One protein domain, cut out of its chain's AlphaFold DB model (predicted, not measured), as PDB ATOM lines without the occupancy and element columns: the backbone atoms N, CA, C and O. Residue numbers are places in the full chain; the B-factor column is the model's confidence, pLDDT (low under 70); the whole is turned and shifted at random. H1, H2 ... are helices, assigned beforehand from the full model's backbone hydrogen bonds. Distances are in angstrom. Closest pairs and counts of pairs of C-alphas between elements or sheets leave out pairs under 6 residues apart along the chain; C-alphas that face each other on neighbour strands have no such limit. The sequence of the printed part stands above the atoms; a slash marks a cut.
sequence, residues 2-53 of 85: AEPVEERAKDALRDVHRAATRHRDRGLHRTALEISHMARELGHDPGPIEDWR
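This is residues 2 to 53 of the 85 residues of an uncharacterized protein of Micromonospora sp. S4605 (UniProt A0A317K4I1). Helix H1 and the slightly shorter H2 make a helical hairpin that opens as a narrow V away from their link, and residues 42 to 53 fold back along one side of it. The printed part has 52 residues with two named helices, H1 then H2, and no named strand; the class is all helix. It is compact, with a radius of gyration of the C-alphas of 11.0 A and spans of 32 by 24 by 16 A.

H1, residues 5 to 23, touches H2, residues 26 to 41, with residues 13 to 21 alone. Their closest C-alphas, those of Ala 20 and His 29, are 5.1 A apart. They run opposite ways at a shallow tilt of 24 degrees, a hairpin with a tight link. In H1 and H2 every O i to N i+4 pair is within hydrogen-bond range.

H1 runs 26.9 A from C-alpha 5 at (205.584, 191.346, 287.023) to C-alpha 23. H2 runs 22.5 A, ending at C-alpha 41 at (188.850, 197.951, 288.209).

The C-alphas farthest apart, those of Ala 2 and Arg 24, are 33.5 A apart. The printed part has no cut. The pLDDT is under 70 at residues 2 to 3 and 48 to 52.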
ATOM      1  N   ALA A   2     212.145 184.768 288.735       51.19
ATOM      2  CA  ALA A   2     211.844 186.180 288.506       51.19
ATOM      3  C   ALA A   2     210.647 186.566 289.382       51.19
ATOM      4  O   ALA A   2     209.681 185.803 289.437       51.19
ATOM      5  N   GLU A   3     210.728 187.696 290.081       59.69
ATOM      6  CA  GLU A   3     209.560 188.243 290.767       59.69
ATOM      7  C   GLU A   3     208.428 188.413 289.746       59.69
ATOM      8  O   GLU A   3     208.691 188.877 288.624       59.69
ATOM      9  N   PRO A   4     207.192 188.002 290.081       82.81
ATOM     10  CA  PRO A   4     206.070 188.185 289.181       82.81
ATOM     11  C   PRO A   4     205.954 189.671 288.826       82.81
ATOM     12  O   PRO A   4     206.099 190.538 289.685       82.81
ATOM     13  N   VAL A   5     205.706 189.968 287.547       85.19
ATOM     14  CA  VAL A   5     205.584 191.346 287.023       85.19
ATOM     15  C   VAL A   5     204.603 192.186 287.852       85.19
ATOM     16  O   VAL A   5     204.807 193.384 288.017       85.19
ATOM     17  N   GLU A   6     203.584 191.540 288.411       83.88
ATOM     18  CA  GLU A   6     202.593 192.140 289.301       83.88
ATOM     19  C   GLU A   6     203.194 192.668 290.615       83.88
ATOM     20  O   GLU A   6     202.935 193.812 290.973       83.88
ATOM     21  N   GLU A   7     204.068 191.915 291.286       85.75
ATOM     22  CA  GLU A   7     204.729 192.388 292.515       85.75
ATOM     23  C   GLU A   7     205.656 193.574 292.229       85.75
ATOM     24  O   GLU A   7     205.627 194.581 292.935       85.75
ATOM     25  N   ARG A   8     206.377 193.539 291.100       88.31
ATOM     26  CA  ARG A   8     207.189 194.685 290.659       88.31
ATOM     27  C   ARG A   8     206.346 195.925 290.359       88.31
ATOM     28  O   ARG A   8     206.808 197.041 290.588       88.31
ATOM     29  N   ALA A   9     205.133 195.753 289.832       87.44
ATOM     30  CA  ALA A   9     204.215 196.861 289.589       87.44
ATOM     31  C   ALA A   9     203.699 197.467 290.905       87.44
ATOM     32  O   ALA A   9     203.672 198.693 291.035       87.44
ATOM     33  N   LYS A  10     203.368 196.630 291.899       87.44
ATOM     34  CA  LYS A  10     202.981 197.072 293.252       87.44
ATOM     35  C   LYS A  10     204.097 197.860 293.937       87.44
ATOM     36  O   LYS A  10     203.836 198.888 294.562       87.44
ATOM     37  N   ASP A  11     205.340 197.398 293.820       87.88
ATOM     38  CA  ASP A  11     206.502 198.086 294.394       87.88
ATOM     39  C   ASP A  11     206.752 199.435 293.726       87.88
ATOM     40  O   ASP A  11     206.895 200.449 294.410       87.88
ATOM     41  N   ALA A  12     206.696 199.484 292.392       89.31
ATOM     42  CA  ALA A  12     206.840 200.733 291.652       89.31
ATOM     43  C   ALA A  12     205.764 201.762 292.040       89.31
ATOM     44  O   ALA A  12     206.061 202.945 292.211       89.31
ATOM     45  N   LEU A  13     204.515 201.322 292.219       88.44
ATOM     46  CA  LEU A  13     203.414 202.195 292.622       88.44
ATOM     47  C   LEU A  13     203.600 202.723 294.054       88.44
ATOM     48  O   LEU A  13     203.415 203.920 294.300       88.44
ATOM     49  N   ARG A  14     204.051 201.867 294.983       85.88
ATOM     50  CA  ARG A  14     204.435 202.268 296.349       85.88
ATOM     51  C   ARG A  14     205.555 203.307 296.350       85.88
ATOM     52  O   ARG A  14     205.459 204.297 297.079       85.88
ATOM     53  N   ASP A  15     206.573 203.134 295.514       87.94
ATOM     54  CA  ASP A  15     207.680 204.088 295.398       87.94
ATOM     55  C   ASP A  15     207.222 205.449 294.866       87.94
ATOM     56  O   ASP A  15     207.617 206.489 295.407       87.94
ATOM     57  N   VAL A  16     206.329 205.471 293.868       88.38
ATOM     58  CA  VAL A  16     205.730 206.716 293.360       88.38
ATOM     59  C   VAL A  16     204.936 207.424 294.459       88.38
ATOM     60  O   VAL A  16     205.122 208.625 294.664       88.38
ATOM     61  N   HIS A  17     204.102 206.705 295.216       84.12
ATOM     62  CA  HIS A  17     203.358 207.295 296.334       84.12
ATOM     63  C   HIS A  17     204.280 207.852 297.429       84.12
ATOM     64  O   HIS A  17     204.039 208.954 297.946       84.12
ATOM     65  N   ARG A  18     205.365 207.138 297.757       82.19
ATOM     66  CA  ARG A  18     206.366 207.590 298.730       82.19
ATOM     67  C   ARG A  18     207.060 208.861 298.258       82.19
ATOM     68  O   ARG A  18     207.197 209.808 299.036       82.19
ATOM     69  N   ALA A  19     207.468 208.902 296.991       85.19
ATOM     70  CA  ALA A  19     208.093 210.069 296.385       85.19
ATOM     71  C   ALA A  19     207.132 211.267 296.371       85.19
ATOM     72  O   ALA A  19     207.498 212.342 296.845       85.19
ATOM     73  N   ALA A  20     205.887 211.073 295.933       84.75
ATOM     74  CA  ALA A  20     204.862 212.114 295.932       84.75
ATOM     75  C   ALA A  20     204.638 212.711 297.330       84.75
ATOM     76  O   ALA A  20     204.619 213.931 297.500       84.75
ATOM     77  N   THR A  21     204.555 211.861 298.360       78.81
ATOM     78  CA  THR A  21     204.418 212.308 299.753       78.81
ATOM     79  C   THR A  21     205.655 213.068 300.233       78.81
ATOM     80  O   THR A  21     205.523 214.171 300.762       78.81
ATOM     81  N   ARG A  22     206.859 212.523 300.004       80.62
ATOM     82  CA  ARG A  22     208.137 213.145 300.396       80.62
ATOM     83  C   ARG A  22     208.332 214.517 299.755       80.62
ATOM     84  O   ARG A  22     208.817 215.441 300.406       80.62
ATOM     85  N   HIS A  23     207.963 214.645 298.486       84.25
ATOM     86  CA  HIS A  23     208.143 215.867 297.708       84.25
ATOM     87  C   HIS A  23     206.953 216.826 297.787       84.25
ATOM     88  O   HIS A  23     207.041 217.922 297.241       84.25
ATOM     89  N   ARG A  24     205.887 216.468 298.520       79.75
ATOM     90  CA  ARG A  24     204.642 217.249 298.603       79.75
ATOM     91  C   ARG A  24     204.072 217.561 297.218       79.75
ATOM     92  O   ARG A  24     203.636 218.676 296.933       79.75
ATOM     93  N   ASP A  25     204.082 216.545 296.365       86.25
ATOM     94  CA  ASP A  25     203.485 216.605 295.043       86.25
ATOM     95  C   ASP A  25     202.096 215.963 295.078       86.25
ATOM     96  O   ASP A  25     201.918 214.750 294.931       86.25
ATOM     97  N   ARG A  26     201.085 216.806 295.302       82.88
ATOM     98  CA  ARG A  26     199.680 216.389 295.304       82.88
ATOM     99  C   ARG A  26     199.231 215.871 293.935       82.88
ATOM    100  O   ARG A  26     198.361 215.004 293.886       82.88
ATOM    101  N   GLY A  27     199.790 216.401 292.846       88.19
ATOM    102  CA  GLY A  27     199.463 215.962 291.490       88.19
ATOM    103  C   GLY A  27     199.913 214.523 291.280       88.19
ATOM    104  O   GLY A  27     199.095 213.665 290.962       88.19
ATOM    105  N   LEU A  28     201.182 214.247 291.587       88.25
ATOM    106  CA  LEU A  28     201.750 212.907 291.496       88.25
ATOM    107  C   LEU A  28     201.037 211.914 292.421       88.25
ATOM    108  O   LEU A  28     200.749 210.792 292.009       88.25
ATOM    109  N   HIS A  29     200.700 212.329 293.648       85.25
ATOM    110  CA  HIS A  29     199.950 211.475 294.570       85.25
ATOM    111  C   HIS A  29     198.573 211.098 294.004       85.25
ATOM    112  O   HIS A  29     198.197 209.927 294.033       85.25
ATOM    113  N   ARG A  30     197.842 212.073 293.447       87.19
ATOM    114  CA  ARG A  30     196.527 211.842 292.837       87.19
ATOM    115  C   ARG A  30     196.614 210.905 291.637       87.19
ATOM    116  O   ARG A  30     195.840 209.962 291.565       87.19
ATOM    117  N   THR A  31     197.569 211.126 290.737       91.25
ATOM    118  CA  THR A  31     197.758 210.255 289.571       91.25
ATOM    119  C   THR A  31     198.079 208.819 289.990       91.25
ATOM    120  O   THR A  31     197.551 207.878 289.408       91.25
ATOM    121  N   ALA A  32     198.891 208.625 291.032       88.12
ATOM    122  CA  ALA A  32     199.176 207.292 291.556       88.12
ATOM    123  C   ALA A  32     197.930 206.613 292.172       88.12
ATOM    124  O   ALA A  32     197.720 205.414 291.967       88.12
ATOM    125  N   LEU A  33     197.047 207.373 292.838       87.12
ATOM    126  CA  LEU A  33     195.747 206.860 293.295       87.12
ATOM    127  C   LEU A  33     194.850 206.460 292.118       87.12
ATOM    128  O   LEU A  33     194.263 205.383 292.143       87.12
ATOM    129  N   GLU A  34     194.769 207.287 291.075       91.19
ATOM    130  CA  GLU A  34     193.987 206.978 289.871       91.19
ATOM    131  C   GLU A  34     194.490 205.698 289.193       91.19
ATOM    132  O   GLU A  34     193.690 204.824 288.865       91.19
ATOM    133  N   ILE A  35     195.811 205.532 289.059       89.88
ATOM    134  CA  ILE A  35     196.424 204.297 288.542       89.88
ATOM    135  C   ILE A  35     196.033 203.092 289.400       89.88
ATOM    136  O   ILE A  35     195.642 202.058 288.861       89.88
ATOM    137  N   SER A  36     196.091 203.229 290.725       88.19
ATOM    138  CA  SER A  36     195.702 202.166 291.653       88.19
ATOM    139  C   SER A  36     194.230 201.770 291.509       88.19
ATOM    140  O   SER A  36     193.893 200.586 291.517       88.19
ATOM    141  N   HIS A  37     193.346 202.762 291.365       89.31
ATOM    142  CA  HIS A  37     191.919 202.546 291.146       89.31
ATOM    143  C   HIS A  37     191.667 201.810 289.828       89.31
ATOM    144  O   HIS A  37     190.982 200.791 289.835       89.31
ATOM    145  N   MET A  38     192.281 202.262 288.730       91.62
ATOM    146  CA  MET A  38     192.161 201.607 287.423       91.62
ATOM    147  C   MET A  38     192.685 200.165 287.458       91.62
ATOM    148  O   MET A  38     192.045 199.264 286.922       91.62
ATOM    149  N   ALA A  39     193.815 199.911 288.125       89.00
ATOM    150  CA  ALA A  39     194.346 198.558 288.290       89.00
ATOM    151  C   ALA A  39     193.341 197.640 289.006       89.00
ATOM    152  O   ALA A  39     193.105 196.514 288.569       89.00
ATOM    153  N   ARG A  40     192.685 198.149 290.055       89.38
ATOM    154  CA  ARG A  40     191.652 197.418 290.793       89.38
ATOM    155  C   ARG A  40     190.388 197.173 289.973       89.38
ATOM    156  O   ARG A  40     189.824 196.085 290.054       89.38
ATOM    157  N   GLU A  41     189.959 198.134 289.158       92.81
ATOM    158  CA  GLU A  41     188.850 197.951 288.209       92.81
ATOM    159  C   GLU A  41     189.159 196.886 287.146       92.81
ATOM    160  O   GLU A  41     188.262 196.170 286.706       92.81
ATOM    161  N   LEU A  42     190.436 196.728 286.785       91.19
ATOM    162  CA  LEU A  42     190.927 195.676 285.890       91.19
ATOM    163  C   LEU A  42     191.124 194.314 286.585       91.19
ATOM    164  O   LEU A  42     191.495 193.345 285.926       91.19
ATOM    165  N   GLY A  43     190.858 194.219 287.891       89.06
ATOM    166  CA  GLY A  43     190.977 192.981 288.666       89.06
ATOM    167  C   GLY A  43     192.377 192.697 289.216       89.06
ATOM    168  O   GLY A  43     192.617 191.587 289.686       89.06
ATOM    169  N   HIS A  44     193.287 193.673 289.179       88.75
ATOM    170  CA  HIS A  44     194.603 193.574 289.808       88.75
ATOM    171  C   HIS A  44     194.577 194.079 291.251       88.75
ATOM    172  O   HIS A  44     193.808 194.974 291.606       88.75
ATOM    173  N   ASP A  45     195.462 193.539 292.083       85.81
ATOM    174  CA  ASP A  45     195.725 194.080 293.413       85.81
ATOM    175  C   ASP A  45     196.824 195.158 293.316       85.81
ATOM    176  O   ASP A  45     197.959 194.828 292.974       85.81
ATOM    177  N   PRO A  46     196.546 196.447 293.588       79.69
ATOM    178  CA  PRO A  46     197.578 197.486 293.602       79.69
ATOM    179  C   PRO A  46     198.462 197.447 294.865       79.69
ATOM    180  O   PRO A  46     199.429 198.205 294.952       79.69
ATOM    181  N   GLY A  47     198.168 196.567 295.831       78.50
ATOM    182  CA  GLY A  47     198.855 196.491 297.118       78.50
ATOM    183  C   GLY A  47     198.307 197.480 298.162       78.50
ATOM    184  O   GLY A  47     197.368 198.234 297.891       78.50
ATOM    185  N   PRO A  48     198.865 197.480 299.389       68.81
ATOM    186  CA  PRO A  48     198.361 198.300 300.485       68.81
ATOM    187  C   PRO A  48     198.653 199.789 300.248       68.81
ATOM    188  O   PRO A  48     199.793 200.245 300.283       68.81
ATOM    189  N   ILE A  49     197.584 200.558 300.044       64.25
ATOM    190  CA  ILE A  49     197.591 202.033 300.003       64.25
ATOM    191  C   ILE A  49     197.317 202.601 301.416       64.25
ATOM    192  O   ILE A  49     197.306 203.807 301.644       64.25
ATOM    193  N   GLU A  50     197.100 201.735 302.405       55.53
ATOM    194  CA  GLU A  50     196.626 202.108 303.745       55.53
ATOM    195  C   GLU A  50     197.655 202.900 304.570       55.53
ATOM    196  O   GLU A  50     197.279 203.621 305.494       55.53
ATOM    197  N   ASP A  51     198.933 202.858 304.182       58.12
ATOM    198  CA  ASP A  51     199.994 203.676 304.784       58.12
ATOM    199  C   ASP A  51     199.857 205.175 304.439       58.12
ATOM    200  O   ASP A  51     200.442 206.039 305.097       58.12
ATOM    201  N   TRP A  52     199.039 205.531 303.442       67.75
ATOM    202  CA  TRP A  52     198.900 206.896 302.924       67.75
ATOM    203  C   TRP A  52     197.710 207.624 303.553       67.75
ATOM    204  O   TRP A  52     196.764 208.038 302.882       67.75
ATOM    205  N   ARG A  53     197.746 207.786 304.876       72.19
ATOM    206  CA  ARG A  53     196.661 208.440 305.621       72.19
ATOM    207  C   ARG A  53     196.705 209.972 305.480       72.19
ATOM    208  O   ARG A  53     197.793 210.560 305.470       72.19
TER     209      ARG A  53